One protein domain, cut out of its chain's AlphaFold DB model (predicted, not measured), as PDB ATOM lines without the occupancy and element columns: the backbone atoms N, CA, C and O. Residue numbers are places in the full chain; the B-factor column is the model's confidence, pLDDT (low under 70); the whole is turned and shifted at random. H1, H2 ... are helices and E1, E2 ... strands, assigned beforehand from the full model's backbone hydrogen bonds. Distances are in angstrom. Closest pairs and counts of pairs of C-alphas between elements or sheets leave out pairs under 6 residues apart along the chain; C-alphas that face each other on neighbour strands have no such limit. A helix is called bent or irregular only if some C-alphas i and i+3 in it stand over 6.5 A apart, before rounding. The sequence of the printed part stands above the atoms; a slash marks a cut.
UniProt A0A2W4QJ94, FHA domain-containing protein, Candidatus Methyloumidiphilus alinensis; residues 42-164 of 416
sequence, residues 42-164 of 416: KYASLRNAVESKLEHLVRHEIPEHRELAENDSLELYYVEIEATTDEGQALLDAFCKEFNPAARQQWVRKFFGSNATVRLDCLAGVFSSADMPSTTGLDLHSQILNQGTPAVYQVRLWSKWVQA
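Overview. This is residues 42 to 164 of the 416 residues of the protein "FHA domain-containing protein" of Candidatus Methyloumidiphilus alinensis (UniProt A0A2W4QJ94). A strongly twisted four-stranded sheet has one long helix, H1, running over its two long inner strands, E1 and E4. H2 packs at one end of the sheet and H3 on the short edge strand E2. The printed part has 123 residues, with three named helices and four named strands in the order H1 E1 H2 H3 E2 E3 E4; the sheet, ordered E2 E1 E4 E3, is mixed, and so is the class, helices and strands. It is compact, with a radius of gyration of the C-alphas of 14.2 A and spans of 42 by 33 by 27 A.

Along the chain. E1, residues 72 to 83, is 31.8 A long and bends by 53 degrees at residue 77; E4, residues 153 to 163, is 31.3 A long and ends at C-alpha 163 (199.611, 270.817, 245.297). E2 is residues 125 to 128, E3 139 to 141. H1, residues 42 to 68, spans 40.8 A from C-alpha 42 (161.965, 259.500, 241.074) and is irregular, C-alphas 42 and 45 being 7.9 A apart. H2 is residues 86 to 98, H3 101 to 112.

Arrangement. E1 and E4 are antiparallel, N 80 and O 156 at 2.8 A; E2 and E1 are parallel, N 127 and O 79 at 2.9 A; the hairpin E3 and E4 has N 139 and O 159 at 2.8 A, within hydrogen-bond range like the others. E1, H2, H3 and E2 form a strand-helix-strand unit, parallel neighbour strands joined through helices, with a right-handed crossover. In two layers, H1 and H2 are on one face of the sheet. H1 runs along the strands at a height of 7.9 A, its closest C-alphas to E4 being Val 50 and Val 155, 6.2 A. H1 and H2 only just touch, with 3 pairs of C-alphas within 8 A, Tyr 43 and Phe 95 closest at 7.4 A. H3 only grazes the sheet with residues 101 to 109. Every O i to N i+4 pair is within range in H2 and H3, 19 of 23 in H1.

Size, cuts and confidence. The farthest C-alphas, Asn 71 and Asp 86, are 42.4 A apart. The printed part has no cut; the links H3 to E2 and E3 to E4 are long. Mean pLDDT of the printed part is 75.7, with 33 residues under 70, among them 63 to 72 and 141 to 150.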
ATOM      1  N   LYS A  42     162.469 258.362 240.290       84.12
ATOM      2  CA  LYS A  42     161.965 259.500 241.074       84.12
ATOM      3  C   LYS A  42     163.031 260.544 241.427       84.12
ATOM      4  O   LYS A  42     162.674 261.697 241.604       84.12
ATOM      5  N   TYR A  43     164.315 260.181 241.495       87.19
ATOM      6  CA  TYR A  43     165.410 261.103 241.842       87.19
ATOM      7  C   TYR A  43     166.179 261.624 240.622       87.19
ATOM      8  O   TYR A  43     167.258 262.194 240.772       87.19
ATOM      9  N   ALA A  44     165.662 261.418 239.406       83.25
ATOM     10  CA  ALA A  44     166.383 261.739 238.176       83.25
ATOM     11  C   ALA A  44     166.773 263.223 238.068       83.25
ATOM     12  O   ALA A  44     167.885 263.525 237.648       83.25
ATOM     13  N   SER A  45     165.903 264.146 238.484       84.62
ATOM     14  CA  SER A  45     166.183 265.590 238.458       84.62
ATOM     15  C   SER A  45     167.338 265.979 239.388       84.62
ATOM     16  O   SER A  45     168.255 266.677 238.959       84.62
ATOM     17  N   LEU A  46     167.336 265.473 240.626       86.31
ATOM     18  CA  LEU A  46     168.418 265.660 241.600       86.31
ATOM     19  C   LEU A  46     169.723 265.046 241.093       86.31
ATOM     20  O   LEU A  46     170.771 265.691 241.109       86.31
ATOM     21  N   ARG A  47     169.651 263.809 240.593       86.19
ATOM     22  CA  ARG A  47     170.799 263.091 240.037       86.19
ATOM     23  C   ARG A  47     171.438 263.870 238.891       86.19
ATOM     24  O   ARG A  47     172.646 264.076 238.913       86.19
ATOM     25  N   ASN A  48     170.634 264.315 237.929       86.25
ATOM     26  CA  ASN A  48     171.115 265.065 236.775       86.25
ATOM     27  C   ASN A  48     171.770 266.379 237.206       86.25
ATOM     28  O   ASN A  48     172.838 266.702 236.705       86.25
ATOM     29  N   ALA A  49     171.191 267.101 238.171       86.56
ATOM     30  CA  ALA A  49     171.784 268.338 238.677       86.56
ATOM     31  C   ALA A  49     173.189 268.109 239.268       86.56
ATOM     32  O   ALA A  49     174.124 268.849 238.959       86.56
ATOM     33  N   VAL A  50     173.358 267.053 240.073       86.25
ATOM     34  CA  VAL A  50     174.659 266.700 240.661       86.25
ATOM     35  C   VAL A  50     175.640 266.223 239.592       86.25
ATOM     36  O   VAL A  50     176.749 266.745 239.514       86.25
ATOM     37  N   GLU A  51     175.248 265.268 238.747       88.00
ATOM     38  CA  GLU A  51     176.128 264.698 237.719       88.00
ATOM     39  C   GLU A  51     176.567 265.757 236.701       88.00
ATOM     40  O   GLU A  51     177.751 265.817 236.376       88.00
ATOM     41  N   SER A  52     175.678 266.665 236.281       83.75
ATOM     42  CA  SER A  52     176.049 267.796 235.423       83.75
ATOM     43  C   SER A  52     177.071 268.721 236.090       83.75
ATOM     44  O   SER A  52     178.009 269.163 235.427       83.75
ATOM     45  N   LYS A  53     176.954 268.981 237.403       83.88
ATOM     46  CA  LYS A  53     177.931 269.804 238.137       83.88
ATOM     47  C   LYS A  53     179.290 269.138 238.283       83.88
ATOM     48  O   LYS A  53     180.309 269.799 238.079       83.88
ATOM     49  N   LEU A  54     179.315 267.840 238.559       85.56
ATOM     50  CA  LEU A  54     180.558 267.071 238.586       85.56
ATOM     51  C   LEU A  54     181.196 266.978 237.187       85.56
ATOM     52  O   LEU A  54     182.412 267.098 237.062       85.56
ATOM     53  N   GLU A  55     180.404 266.828 236.122       83.75
ATOM     54  CA  GLU A  55     180.897 266.792 234.737       83.75
ATOM     55  C   GLU A  55     181.534 268.124 234.318       83.75
ATOM     56  O   GLU A  55     182.614 268.133 233.725       83.75
ATOM     57  N   HIS A  56     180.912 269.250 234.668       81.94
ATOM     58  CA  HIS A  56     181.462 270.579 234.393       81.94
ATOM     59  C   HIS A  56     182.775 270.836 235.133       81.94
ATOM     60  O   HIS A  56     183.719 271.343 234.531       81.94
ATOM     61  N   LEU A  57     182.861 270.443 236.411       83.19
ATOM     62  CA  LEU A  57     184.106 270.516 237.179       83.19
ATOM     63  C   LEU A  57     185.244 269.792 236.442       83.19
ATOM     64  O   LEU A  57     186.324 270.346 236.268       83.19
ATOM     65  N   VAL A  58     184.987 268.570 235.967       81.81
ATOM     66  CA  VAL A  58     185.991 267.748 235.271       81.81
ATOM     67  C   VAL A  58     186.376 268.315 233.908       81.81
ATOM     68  O   VAL A  58     187.535 268.209 233.516       81.81
ATOM     69  N   ARG A  59     185.420 268.873 233.162       77.81
ATOM     70  CA  ARG A  59     185.653 269.315 231.780       77.81
ATOM     71  C   ARG A  59     186.212 270.722 231.647       77.81
ATOM     72  O   ARG A  59     186.832 270.997 230.625       77.81
ATOM     73  N   HIS A  60     185.969 271.584 232.626       76.25
ATOM     74  CA  HIS A  60     186.283 273.006 232.518       76.25
ATOM     75  C   HIS A  60     187.159 273.462 233.679       76.25
ATOM     76  O   HIS A  60     188.317 273.803 233.472       76.25
ATOM     77  N   GLU A  61     186.657 273.358 234.910       76.12
ATOM     78  CA  GLU A  61     187.315 273.974 236.070       76.12
ATOM     79  C   GLU A  61     188.655 273.294 236.428       76.12
ATOM     80  O   GLU A  61     189.620 273.970 236.774       76.12
ATOM     81  N   ILE A  62     188.751 271.960 236.312       78.12
ATOM     82  CA  ILE A  62     190.010 271.240 236.567       78.12
ATOM     83  C   ILE A  62     191.064 271.512 235.484       78.12
ATOM     84  O   ILE A  62     192.192 271.842 235.850       78.12
ATOM     85  N   PRO A  63     190.760 271.373 234.179       68.50
ATOM     86  CA  PRO A  63     191.703 271.728 233.125       68.50
ATOM     87  C   PRO A  63     192.207 273.170 233.232       68.50
ATOM     88  O   PRO A  63     193.416 273.360 233.197       68.50
ATOM     89  N   GLU A  64     191.317 274.145 233.449       67.06
ATOM     90  CA  GLU A  64     191.683 275.564 233.593       67.06
ATOM     91  C   GLU A  64     192.650 275.800 234.763       67.06
ATOM     92  O   GLU A  64     193.649 276.500 234.609       67.06
ATOM     93  N   HIS A  65     192.420 275.181 235.929       62.59
ATOM     94  CA  HIS A  65     193.367 275.285 237.049       62.59
ATOM     95  C   HIS A  65     194.710 274.621 236.730       62.59
ATOM     96  O   HIS A  65     195.768 275.159 237.053       62.59
ATOM     97  N   ARG A  66     194.691 273.468 236.053       59.09
ATOM     98  CA  ARG A  66     195.914 272.746 235.674       59.09
ATOM     99  C   ARG A  66     196.727 273.451 234.588       59.09
ATOM    100  O   ARG A  66     197.909 273.152 234.464       59.09
ATOM    101  N   GLU A  67     196.156 274.405 233.855       51.12
ATOM    102  CA  GLU A  67     196.940 275.305 232.995       51.12
ATOM    103  C   GLU A  67     197.873 276.214 233.813       51.12
ATOM    104  O   GLU A  67     198.930 276.608 233.324       51.12
ATOM    105  N   LEU A  68     197.514 276.521 235.064       43.53
ATOM    106  CA  LEU A  68     198.297 277.369 235.967       43.53
ATOM    107  C   LEU A  68     199.136 276.555 236.963       43.53
ATOM    108  O   LEU A  68     200.230 276.976 237.338       43.53
ATOM    109  N   ALA A  69     198.635 275.393 237.384       46.81
ATOM    110  CA  ALA A  69     199.283 274.509 238.345       46.81
ATOM    111  C   ALA A  69     199.127 273.037 237.916       46.81
ATOM    112  O   ALA A  69     198.258 272.303 238.385       46.81
ATOM    113  N   GLU A  70     199.987 272.609 236.985       44.16
ATOM    114  CA  GLU A  70     199.879 271.338 236.245       44.16
ATOM    115  C   GLU A  70     199.774 270.090 237.134       44.16
ATOM    116  O   GLU A  70     199.090 269.126 236.777       44.16
ATOM    117  N   ASN A  71     200.420 270.111 238.299       52.84
ATOM    118  CA  ASN A  71     200.501 268.971 239.213       52.84
ATOM    119  C   ASN A  71     199.492 269.036 240.360       52.84
ATOM    120  O   ASN A  71     199.455 268.129 241.188       52.84
ATOM    121  N   ASP A  72     198.666 270.072 240.438       66.19
ATOM    122  CA  ASP A  72     197.687 270.163 241.507       66.19
ATOM    123  C   ASP A  72     196.610 269.087 241.340       66.19
ATOM    124  O   ASP A  72     196.101 268.811 240.251       66.19
ATOM    125  N   SER A  73     196.269 268.458 242.458       71.12
ATOM    126  CA  SER A  73     195.135 267.555 242.571       71.12
ATOM    127  C   SER A  73     194.004 268.259 243.300       71.12
ATOM    128  O   SER A  73     194.223 268.968 244.282       71.12
ATOM    129  N   LEU A  74     192.775 268.027 242.850       80.44
ATOM    130  CA  LEU A  74     191.602 268.542 243.539       80.44
ATOM    131  C   LEU A  74     191.161 267.537 244.604       80.44
ATOM    132  O   LEU A  74     190.762 266.424 244.269       80.44
ATOM    133  N   GLU A  75     191.185 267.910 245.879       82.50
ATOM    134  CA  GLU A  75     190.529 267.135 246.936       82.50
ATOM    135  C   GLU A  75     189.080 267.590 247.088       82.50
ATOM    136  O   GLU A  75     188.820 268.740 247.433       82.50
ATOM    137  N   LEU A  76     188.123 266.692 246.842       83.88
ATOM    138  CA  LEU A  76     186.698 266.987 247.003       83.88
ATOM    139  C   LEU A  76     186.219 266.542 248.390       83.88
ATOM    140  O   LEU A  76     186.293 265.359 248.725       83.88
ATOM    141  N   TYR A  77     185.680 267.482 249.167       81.62
ATOM    142  CA  TYR A  77     185.238 267.247 250.545       81.62
ATOM    143  C   TYR A  77     183.723 267.068 250.636       81.62
ATOM    144  O   TYR A  77     183.249 266.093 251.231       81.62
ATOM    145  N   TYR A  78     182.961 267.975 250.015       85.12
ATOM    146  CA  TYR A  78     181.501 267.987 250.114       85.12
ATOM    147  C   TYR A  78     180.830 268.295 248.777       85.12
ATOM    148  O   TYR A  78     181.296 269.127 247.997       85.12
ATOM    149  N   VAL A  79     179.681 267.656 248.559       86.75
ATOM    150  CA  VAL A  79     178.694 268.063 247.555       86.75
ATOM    151  C   VAL A  79     177.479 268.583 248.310       86.75
ATOM    152  O   VAL A  79     176.772 267.817 248.960       86.75
ATOM    153  N   GLU A  80     177.252 269.883 248.246       88.38
ATOM    154  CA  GLU A  80     176.102 270.533 248.861       88.38
ATOM    155  C   GLU A  80     174.984 270.677 247.828       88.38
ATOM    156  O   GLU A  80     175.216 271.098 246.690       88.38
ATOM    157  N   ILE A  81     173.766 270.337 248.243       89.50
ATOM    158  CA  ILE A  81     172.552 270.483 247.449       89.50
ATOM    159  C   ILE A  81     171.580 271.384 248.205       89.50
ATOM    160  O   ILE A  81     171.225 271.122 249.355       89.50
ATOM    161  N   GLU A  82     171.103 272.418 247.528       89.56
ATOM    162  CA  GLU A  82     170.024 273.279 247.996       89.56
ATOM    163  C   GLU A  82     168.854 273.170 247.019       89.56
ATOM    164  O   GLU A  82     169.031 273.329 245.809       89.56
ATOM    165  N   ALA A  83     167.659 272.864 247.519       90.06
ATOM    166  CA  ALA A  83     166.458 272.901 246.700       90.06
ATOM    167  C   ALA A  83     165.899 274.325 246.642       90.06
ATOM    168  O   ALA A  83     165.844 275.026 247.646       90.06
ATOM    169  N   THR A  84     165.455 274.745 245.461       87.62
ATOM    170  CA  THR A  84     164.887 276.086 245.238       87.62
ATOM    171  C   THR A  84     163.358 276.105 245.315       87.62
ATOM    172  O   THR A  84     162.749 277.171 245.226       87.62
ATOM    173  N   THR A  85     162.733 274.936 245.476       88.94
ATOM    174  CA  THR A  85     161.282 274.752 245.604       88.94
ATOM    175  C   THR A  85     160.954 273.795 246.749       88.94
ATOM    176  O   THR A  85     161.732 272.885 247.041       88.94
ATOM    177  N   ASP A  86     159.772 273.945 247.353       89.25
ATOM    178  CA  ASP A  86     159.310 273.076 248.449       89.25
ATOM    179  C   ASP A  86     159.202 271.602 248.021       89.25
ATOM    180  O   ASP A  86     159.566 270.694 248.769       89.25
ATOM    181  N   GLU A  87     158.751 271.350 246.788       88.62
ATOM    182  CA  GLU A  87     158.704 270.001 246.209       88.62
ATOM    183  C   GLU A  87     160.115 269.420 246.029       88.62
ATOM    184  O   GLU A  87     160.365 268.257 246.359       88.62
ATOM    185  N   GLY A  88     161.058 270.243 245.560       88.12
ATOM    186  CA  GLY A  88     162.462 269.869 245.443       88.12
ATOM    187  C   GLY A  88     163.072 269.517 246.799       88.12
ATOM    188  O   GLY A  88     163.786 268.515 246.895       88.12
ATOM    189  N   GLN A  89     162.746 270.293 247.839       92.25
ATOM    190  CA  GLN A  89     163.226 270.082 249.205       92.25
ATOM    191  C   GLN A  89     162.658 268.791 249.794       92.25
ATOM    192  O   GLN A  89     163.421 267.966 250.288       92.25
ATOM    193  N   ALA A  90     161.354 268.543 249.648       90.19
ATOM    194  CA  ALA A  90     160.737 267.296 250.099       90.19
ATOM    195  C   ALA A  90     161.370 266.059 249.432       90.19
ATOM    196  O   ALA A  90     161.575 265.026 250.077       90.19
ATOM    197  N   LEU A  91     161.717 266.157 248.142       90.50
ATOM    198  CA  LEU A  91     162.396 265.081 247.421       90.50
ATOM    199  C   LEU A  91     163.858 264.904 247.871       90.50
ATOM    200  O   LEU A  91     164.323 263.766 247.972       90.50
ATOM    201  N   LEU A  92     164.569 265.998 248.167       90.38
ATOM    202  CA  LEU A  92     165.926 265.976 248.724       90.38
ATOM    203  C   LEU A  92     165.944 265.339 250.120       90.38
ATOM    204  O   LEU A  92     166.768 264.465 250.375       90.38
ATOM    205  N   ASP A  93     164.998 265.692 250.988       90.94
ATOM    206  CA  ASP A  93     164.864 265.103 252.323       90.94
ATOM    207  C   ASP A  93     164.569 263.602 252.232       90.94
ATOM    208  O   ASP A  93     165.196 262.781 252.910       90.94
ATOM    209  N   ALA A  94     163.655 263.215 251.334       89.81
ATOM    210  CA  ALA A  94     163.361 261.813 251.064       89.81
ATOM    211  C   ALA A  94     164.597 261.062 250.545       89.81
ATOM    212  O   ALA A  94     164.843 259.934 250.966       89.81
ATOM    213  N   PHE A  95     165.390 261.676 249.661       89.62
ATOM    214  CA  PHE A  95     166.651 261.115 249.175       89.62
ATOM    215  C   PHE A  95     167.668 260.926 250.310       89.62
ATOM    216  O   PHE A  95     168.222 259.838 250.458       89.62
ATOM    217  N   CYS A  96     167.882 261.944 251.146       87.00
ATOM    218  CA  CYS A  96     168.801 261.889 252.286       87.00
ATOM    219  C   CYS A  96     168.383 260.851 253.338       87.00
ATOM    220  O   CYS A  96     169.240 260.257 253.991       87.00
ATOM    221  N   LYS A  97     167.075 260.614 253.491       87.62
ATOM    222  CA  LYS A  97     166.527 259.594 254.391       87.62
ATOM    223  C   LYS A  97     166.635 258.178 253.820       87.62
ATOM    224  O   LYS A  97     166.877 257.240 254.573       87.62
ATOM    225  N   GLU A  98     166.431 258.018 252.514       88.94
ATOM    226  CA  GLU A  98     166.470 256.719 251.830       88.94
ATOM    227  C   GLU A  98     167.902 256.226 251.590       88.94
ATOM    228  O   GLU A  98     168.180 255.036 251.738       88.94
ATOM    229  N   PHE A  99     168.829 257.133 251.270       84.31
ATOM    230  CA  PHE A  99     170.230 256.808 251.018       84.31
ATOM    231  C   PHE A  99     171.118 257.321 252.144       84.31
ATOM    232  O   PHE A  99     171.353 258.522 252.295       84.31
ATOM    233  N   ASN A 100     171.681 256.383 252.904       81.56
ATOM    234  CA  ASN A 100     172.626 256.709 253.965       81.56
ATOM    235  C   ASN A 100     173.874 257.457 253.415       81.56
ATOM    236  O   ASN A 100     174.154 257.427 252.209       81.56
ATOM    237  N   PRO A 101     174.648 258.156 254.269       78.75
ATOM    238  CA  PRO A 101     175.829 258.909 253.835       78.75
ATOM    239  C   PRO A 101     176.836 258.095 253.005       78.75
ATOM    240  O   PRO A 101     177.331 258.593 251.997       78.75
ATOM    241  N   ALA A 102     177.091 256.834 253.372       72.75
ATOM    242  CA  ALA A 102     178.046 255.971 252.674       72.75
ATOM    243  C   ALA A 102     177.597 255.637 251.240       72.75
ATOM    244  O   ALA A 102     178.396 255.711 250.307       72.75
ATOM    245  N   ALA A 103     176.309 255.349 251.033       76.81
ATOM    246  CA  ALA A 103     175.745 255.103 249.707       76.81
ATOM    247  C   ALA A 103     175.841 256.351 248.812       76.81
ATOM    248  O   ALA A 103     176.196 256.256 247.634       76.81
ATOM    249  N   ARG A 104     175.599 257.539 249.381       83.38
ATOM    250  CA  ARG A 104     175.739 258.821 248.671       83.38
ATOM    251  C   ARG A 104     177.195 259.118 248.294       83.38
ATOM    252  O   ARG A 104     177.456 259.529 247.167       83.38
ATOM    253  N   GLN A 105     178.151 258.844 249.186       78.56
ATOM    254  CA  GLN A 105     179.586 258.924 248.877       78.56
ATOM    255  C   GLN A 105     179.981 257.952 247.758       78.56
ATOM    256  O   GLN A 105     180.693 258.327 246.825       78.56
ATOM    257  N   GLN A 106     179.520 256.700 247.829       77.62
ATOM    258  CA  GLN A 106     179.843 255.675 246.839       77.62
ATOM    259  C   GLN A 106     179.302 256.031 245.451       77.62
ATOM    260  O   GLN A 106     179.976 255.772 244.455       77.62
ATOM    261  N   TRP A 107     178.127 256.660 245.373       84.50
ATOM    262  CA  TRP A 107     177.589 257.183 244.116       84.50
ATOM    263  C   TRP A 107     178.532 258.210 243.474       84.50
ATOM    264  O   TRP A 107     178.907 258.033 242.315       84.50
ATOM    265  N   VAL A 108     178.998 259.209 244.231       82.50
ATOM    266  CA  VAL A 108     179.963 260.210 243.736       82.50
ATOM    267  C   VAL A 108     181.292 259.553 243.347       82.50
ATOM    268  O   VAL A 108     181.836 259.837 242.283       82.50
ATOM    269  N   ARG A 109     181.799 258.605 244.145       80.56
ATOM    270  CA  ARG A 109     183.016 257.843 243.804       80.56
ATOM    271  C   ARG A 109     182.876 257.075 242.497       80.56
ATOM    272  O   ARG A 109     183.788 257.078 241.676       80.56
ATOM    273  N   LYS A 110     181.720 256.453 242.272       81.12
ATOM    274  CA  LYS A 110     181.436 255.729 241.032       81.12
ATOM    275  C   LYS A 110     181.366 256.662 239.821       81.12
ATOM    276  O   LYS A 110     181.751 256.232 238.740       81.12
ATOM    277  N   PHE A 111     180.910 257.905 239.998       83.75
ATOM    278  CA  PHE A 111     180.895 258.908 238.932       83.75
ATOM    279  C   PHE A 111     182.312 259.221 238.426       83.75
ATOM    280  O   PHE A 111     182.557 259.184 237.224       83.75
ATOM    281  N   PHE A 112     183.256 259.478 239.335       76.75
ATOM    282  CA  PHE A 112     184.641 259.795 238.965       76.75
ATOM    283  C   PHE A 112     185.472 258.567 238.562       76.75
ATOM    284  O   PHE A 112     186.451 258.704 237.827       76.75
ATOM    285  N   GLY A 113     185.109 257.369 239.026       74.62
ATOM    286  CA  GLY A 113     185.857 256.146 238.735       74.62
ATOM    287  C   GLY A 113     187.302 256.227 239.238       74.62
ATOM    288  O   GLY A 113     187.546 256.583 240.387       74.62
ATOM    289  N   SER A 114     188.266 255.889 238.379       55.78
ATOM    290  CA  SER A 114     189.706 255.923 238.683       55.78
ATOM    291  C   SER A 114     190.387 257.234 238.265       55.78
ATOM    292  O   SER A 114     191.567 257.222 237.909       55.78
ATOM    293  N   ASN A 115     189.658 258.351 238.212       60.75
ATOM    294  CA  ASN A 115     190.234 259.623 237.789       60.75
ATOM    295  C   ASN A 115     191.224 260.164 238.837       60.75
ATOM    296  O   ASN A 115     190.821 260.649 239.889       60.75
ATOM    297  N   ALA A 116     192.517 260.104 238.520       57.25
ATOM    298  CA  ALA A 116     193.598 260.498 239.418       57.25
ATOM    299  C   ALA A 116     193.659 262.009 239.716       57.25
ATOM    300  O   ALA A 116     194.324 262.403 240.668       57.25
ATOM    301  N   THR A 117     192.975 262.861 238.939       64.56
ATOM    302  CA  THR A 117     193.002 264.322 239.153       64.56
ATOM    303  C   THR A 117     192.065 264.787 240.266       64.56
ATOM    304  O   THR A 117     192.170 265.930 240.710       64.56
ATOM    305  N   VAL A 118     191.136 263.928 240.704       74.62
ATOM    306  CA  VAL A 118     190.199 264.216 241.795       74.62
ATOM    307  C   VAL A 118     190.390 263.189 242.900       74.62
ATOM    308  O   VAL A 118     190.091 262.008 242.741       74.62
ATOM    309  N   ARG A 119     190.859 263.653 244.052       74.56
ATOM    310  CA  ARG A 119     191.023 262.841 245.252       74.56
ATOM    311  C   ARG A 119     189.720 262.816 246.041       74.56
ATOM    312  O   ARG A 119     189.183 263.855 246.422       74.56
ATOM    313  N   LEU A 120     189.229 261.608 246.307       74.75
ATOM    314  CA  LEU A 120     187.958 261.352 247.002       74.75
ATOM    315  C   LEU A 120     188.153 260.711 248.385       74.75
ATOM    316  O   LEU A 120     187.189 260.239 249.000       74.75
ATOM    317  N   ASP A 121     189.401 260.678 248.861       69.56
ATOM    318  CA  ASP A 121     189.792 260.146 250.170       69.56
ATOM    319  C   ASP A 121     189.099 260.922 251.302       69.56
ATOM    320  O   ASP A 121     188.636 260.330 252.275       69.56
ATOM    321  N   CYS A 122     188.960 262.238 251.119       65.12
ATOM    322  CA  CYS A 122     188.371 263.173 252.077       65.12
ATOM    323  C   CYS A 122     186.874 263.437 251.848       65.12
ATOM    324  O   CYS A 122     186.285 264.253 252.558       65.12
ATOM    325  N   LEU A 123     186.250 262.762 250.874       77.81
ATOM    326  CA  LEU A 123     184.842 262.973 250.549       77.81
ATOM    327  C   LEU A 123     183.957 262.494 251.704       77.81
ATOM    328  O   LEU A 123     183.708 261.297 251.864       77.81
ATOM    329  N   ALA A 124     183.421 263.442 252.467       68.44
ATOM    330  CA  ALA A 124     182.498 263.170 253.561       68.44
ATOM    331  C   ALA A 124     181.062 262.930 253.069       68.44
ATOM    332  O   ALA A 124     180.261 262.326 253.781       68.44
ATOM    333  N   GLY A 125     180.733 263.346 251.842       76.00
ATOM    334  CA  GLY A 125     179.511 262.934 251.154       76.00
ATOM    335  C   GLY A 125     178.704 264.062 250.527       76.00
ATOM    336  O   GLY A 125     179.217 265.140 250.230       76.00
ATOM    337  N   VAL A 126     177.434 263.741 250.286       78.12
ATOM    338  CA  VAL A 126     176.434 264.620 249.677       78.12
ATOM    339  C   VAL A 126     175.459 265.059 250.763       78.12
ATOM    340  O   VAL A 126     174.865 264.200 251.418       78.12
ATOM    341  N   PHE A 127     175.285 266.364 250.943       79.50
ATOM    342  CA  PHE A 127     174.510 266.953 252.034       79.50
ATOM    343  C   PHE A 127     173.456 267.923 251.507       79.50
ATOM    344  O   PHE A 127     173.647 268.562 250.473       79.50
ATOM    345  N   SER A 128     172.348 268.045 252.242       80.00
ATOM    346  CA  SER A 128     171.494 269.224 252.114       80.00
ATOM    347  C   SER A 128     172.220 270.423 252.723       80.00
ATOM    348  O   SER A 128     172.962 270.252 253.690       80.00
ATOM    349  N   SER A 129     171.990 271.627 252.197       78.69
ATOM    350  CA  SER A 129     172.568 272.867 252.740       78.69
ATOM    351  C   SER A 129     172.319 273.031 254.251       78.69
ATOM    352  O   SER A 129     173.210 273.449 254.985       78.69
ATOM    353  N   ALA A 130     171.155 272.591 254.747       73.50
ATOM    354  CA  ALA A 130     170.808 272.648 256.171       73.50
ATOM    355  C   ALA A 130     171.680 271.750 257.077       73.50
ATOM    356  O   ALA A 130     171.826 272.041 258.262       73.50
ATOM    357  N   ASP A 131     172.279 270.693 256.520       75.88
ATOM    358  CA  ASP A 131     173.066 269.687 257.247       75.88
ATOM    359  C   ASP A 131     174.578 269.824 256.989       75.88
ATOM    360  O   ASP A 131     175.356 268.907 257.278       75.88
ATOM    361  N   MET A 132     175.009 270.938 256.389       77.12
ATOM    362  CA  MET A 132     176.393 271.115 255.963       77.12
ATOM    363  C   MET A 132     177.363 271.260 257.149       77.12
ATOM    364  O   MET A 132     177.139 272.074 258.049       77.12
ATOM    365  N   PRO A 133     178.491 270.525 257.142       72.06
ATOM    366  CA  PRO A 133     179.597 270.759 258.066       72.06
ATOM    367  C   PRO A 133     180.265 272.125 257.838       72.06
ATOM    368  O   PRO A 133     180.100 272.745 256.791       72.06
ATOM    369  N   SER A 134     181.085 272.570 258.796       71.38
ATOM    370  CA  SER A 134     181.907 273.781 258.645       71.38
ATOM    371  C   SER A 134     182.801 273.708 257.402       71.38
ATOM    372  O   SER A 134     183.578 272.767 257.255       71.38
ATOM    373  N   THR A 135     182.759 274.746 256.565       68.88
ATOM    374  CA  THR A 135     183.486 274.822 255.285       68.88
ATOM    375  C   THR A 135     184.706 275.753 255.306       68.88
ATOM    376  O   THR A 135     185.294 276.042 254.265       68.88
ATOM    377  N   THR A 136     185.118 276.231 256.485       70.19
ATOM    378  CA  THR A 136     186.274 277.127 256.658       70.19
ATOM    379  C   THR A 136     187.543 276.567 256.005       70.19
ATOM    380  O   THR A 136     188.030 275.508 256.395       70.19
ATOM    381  N   GLY A 137     188.116 277.319 255.058       53.94
ATOM    382  CA  GLY A 137     189.360 276.958 254.369       53.94
ATOM    383  C   GLY A 137     189.192 276.040 253.152       53.94
ATOM    384  O   GLY A 137     190.195 275.505 252.682       53.94
ATOM    385  N   LEU A 138     187.959 275.855 252.668       66.06
ATOM    386  CA  LEU A 138     187.653 275.159 251.417       66.06
ATOM    387  C   LEU A 138     187.280 276.143 250.305       66.06
ATOM    388  O   LEU A 138     186.653 277.177 250.554       66.06
ATOM    389  N   ASP A 139     187.627 275.773 249.079       70.69
ATOM    390  CA  ASP A 139     187.277 276.481 247.858       70.69
ATOM    391  C   ASP A 139     185.855 276.104 247.418       70.69
ATOM    392  O   ASP A 139     185.453 274.934 247.441       70.69
ATOM    393  N   LEU A 140     185.073 277.112 247.022       74.31
ATOM    394  CA  LEU A 140     183.684 276.953 246.595       74.31
ATOM    395  C   LEU A 140     183.565 277.040 245.072       74.31
ATOM    396  O   LEU A 140     183.728 278.106 244.480       74.31
ATOM    397  N   HIS A 141     183.131 275.949 244.447       69.25
ATOM    398  CA  HIS A 141     182.887 275.884 243.008       69.25
ATOM    399  C   HIS A 141     181.394 276.029 242.695       69.25
ATOM    400  O   HIS A 141     180.638 275.052 242.685       69.25
ATOM    401  N   SER A 142     180.941 277.254 242.414       63.34
ATOM    402  CA  SER A 142     179.503 277.567 242.304       63.34
ATOM    403  C   SER A 142     179.068 278.282 241.017       63.34
ATOM    404  O   SER A 142     177.868 278.335 240.741       63.34
ATOM    405  N   GLN A 143     179.997 278.808 240.206       54.56
ATOM    406  CA  GLN A 143     179.671 280.006 239.420       54.56
ATOM    407  C   GLN A 143     179.037 279.805 238.034       54.56
ATOM    408  O   GLN A 143     178.270 280.677 237.641       54.56
ATOM    409  N   ILE A 144     179.267 278.705 237.301       51.25
ATOM    410  CA  ILE A 144     178.882 278.669 235.866       51.25
ATOM    411  C   ILE A 144     177.581 277.894 235.573       51.25
ATOM    412  O   ILE A 144     176.764 278.351 234.781       51.25
ATOM    413  N   LEU A 145     177.307 276.772 236.246       51.12
ATOM    414  CA  LEU A 145     176.140 275.927 235.919       51.12
ATOM    415  C   LEU A 145     174.793 276.374 236.495       51.12
ATOM    416  O   LEU A 145     173.755 275.901 236.046       51.12
ATOM    417  N   ASN A 146     174.794 277.266 237.484       55.69
ATOM    418  CA  ASN A 146     173.558 277.753 238.100       55.69
ATOM    419  C   ASN A 146     172.995 279.001 237.386       55.69
ATOM    420  O   ASN A 146     172.022 279.592 237.853       55.69
ATOM    421  N   GLN A 147     173.601 279.434 236.273       51.69
ATOM    422  CA  GLN A 147     173.176 280.621 235.531       51.69
ATOM    423  C   GLN A 147     172.228 280.242 234.379       51.69
ATOM    424  O   GLN A 147     172.568 279.418 233.538       51.69
ATOM    425  N   GLY A 148     171.050 280.879 234.314       50.66
ATOM    426  CA  GLY A 148     170.198 280.889 233.111       50.66
ATOM    427  C   GLY A 148     168.764 280.360 233.254       50.66
ATOM    428  O   GLY A 148     167.938 280.642 232.392       50.66
ATOM    429  N   THR A 149     168.403 279.650 234.324       47.47
ATOM    430  CA  THR A 149     167.011 279.261 234.674       47.47
ATOM    431  C   THR A 149     167.004 278.820 236.146       47.47
ATOM    432  O   THR A 149     168.017 278.263 236.571       47.47
ATOM    433  N   PRO A 150     165.942 279.027 236.956       55.25
ATOM    434  CA  PRO A 150     165.896 278.451 238.301       55.25
ATOM    435  C   PRO A 150     165.853 276.922 238.203       55.25
ATOM    436  O   PRO A 150     164.804 276.320 237.979       55.25
ATOM    437  N   ALA A 151     167.017 276.288 238.326       70.88
ATOM    438  CA  ALA A 151     167.105 274.851 238.501       70.88
ATOM    439  C   ALA A 151     166.453 274.483 239.842       70.88
ATOM    440  O   ALA A 151     166.665 275.168 240.844       70.88
ATOM    441  N   VAL A 152     165.679 273.391 239.866       84.50
ATOM    442  CA  VAL A 152     165.038 272.855 241.087       84.50
ATOM    443  C   VAL A 152     166.072 272.595 242.195       84.50
ATOM    444  O   VAL A 152     165.748 272.680 243.376       84.50
ATOM    445  N   TYR A 153     167.324 272.336 241.806       85.88
ATOM    446  CA  TYR A 153     168.457 272.130 242.698       85.88
ATOM    447  C   TYR A 153     169.620 273.040 242.317       85.88
ATOM    448  O   TYR A 153     170.032 273.064 241.157       85.88
ATOM    449  N   GLN A 154     170.187 273.723 243.305       86.94
ATOM    450  CA  GLN A 154     171.509 274.327 243.223       86.94
ATOM    451  C   GLN A 154     172.527 273.365 243.825       86.94
ATOM    452  O   GLN A 154     172.355 272.889 244.947       86.94
ATOM    453  N   VAL A 155     173.595 273.091 243.078       87.25
ATOM    454  CA  VAL A 155     174.682 272.215 243.528       87.25
ATOM    455  C   VAL A 155     175.952 273.035 243.708       87.25
ATOM    456  O   VAL A 155     176.388 273.743 242.793       87.25
ATOM    457  N   ARG A 156     176.549 272.925 244.894       86.44
ATOM    458  CA  ARG A 156     177.819 273.549 245.268       86.44
ATOM    459  C   ARG A 156     178.824 272.458 245.609       86.44
ATOM    460  O   ARG A 156     178.496 271.490 246.291       86.44
ATOM    461  N   LEU A 157     180.045 272.600 245.107       85.50
ATOM    462  CA  LEU A 157     181.132 271.677 245.421       85.50
ATOM    463  C   LEU A 157     182.142 272.399 246.300       85.50
ATOM    464  O   LEU A 157     182.558 273.510 245.968       85.50
ATOM    465  N   TRP A 158     182.519 271.743 247.390       81.62
ATOM    466  CA  TRP A 158     183.515 272.231 248.331       81.62
ATOM    467  C   TRP A 158     184.752 271.362 248.227       81.62
ATOM    468  O   TRP A 158     184.699 270.146 248.455       81.62
ATOM    469  N   SER A 159     185.856 271.985 247.862       82.50
ATOM    470  CA  SER A 159     187.098 271.301 247.546       82.50
ATOM    471  C   SER A 159     188.282 272.034 248.163       82.50
ATOM    472  O   SER A 159     188.141 273.062 248.821       82.50
ATOM    473  N   LYS A 160     189.466 271.483 247.953       78.06
ATOM    474  CA  LYS A 160     190.717 272.185 248.162       78.06
ATOM    475  C   LYS A 160     191.684 271.770 247.073       78.06
ATOM    476  O   LYS A 160     191.844 270.574 246.811       78.06
ATOM    477  N   TRP A 161     192.357 272.742 246.478       73.88
ATOM    478  CA  TRP A 161     193.527 272.445 245.667       73.88
ATOM    479  C   TRP A 161     194.667 272.005 246.565       73.88
ATOM    480  O   TRP A 161     195.099 272.709 247.481       73.88
ATOM    481  N   VAL A 162     195.134 270.794 246.315       66.12
ATOM    482  CA  VAL A 162     196.306 270.256 246.971       66.12
ATOM    483  C   VAL A 162     197.363 270.149 245.907       66.12
ATOM    484  O   VAL A 162     197.261 269.336 244.988       66.12
ATOM    485  N   GLN A 163     198.383 270.991 246.043       52.16
ATOM    486  CA  GLN A 163     199.611 270.817 245.297       52.16
ATOM    487  C   GLN A 163     200.045 269.376 245.504       52.16
ATOM    488  O   GLN A 163     200.211 268.949 246.654       52.16
ATOM    489  N   ALA A 164     200.162 268.601 244.425       46.38
ATOM    490  CA  ALA A 164     200.786 267.305 244.564       46.38
ATOM    491  C   ALA A 164     202.210 267.588 245.038       46.38
ATOM    492  O   ALA A 164     203.065 268.021 244.270       46.38
TER     493      ALA A 164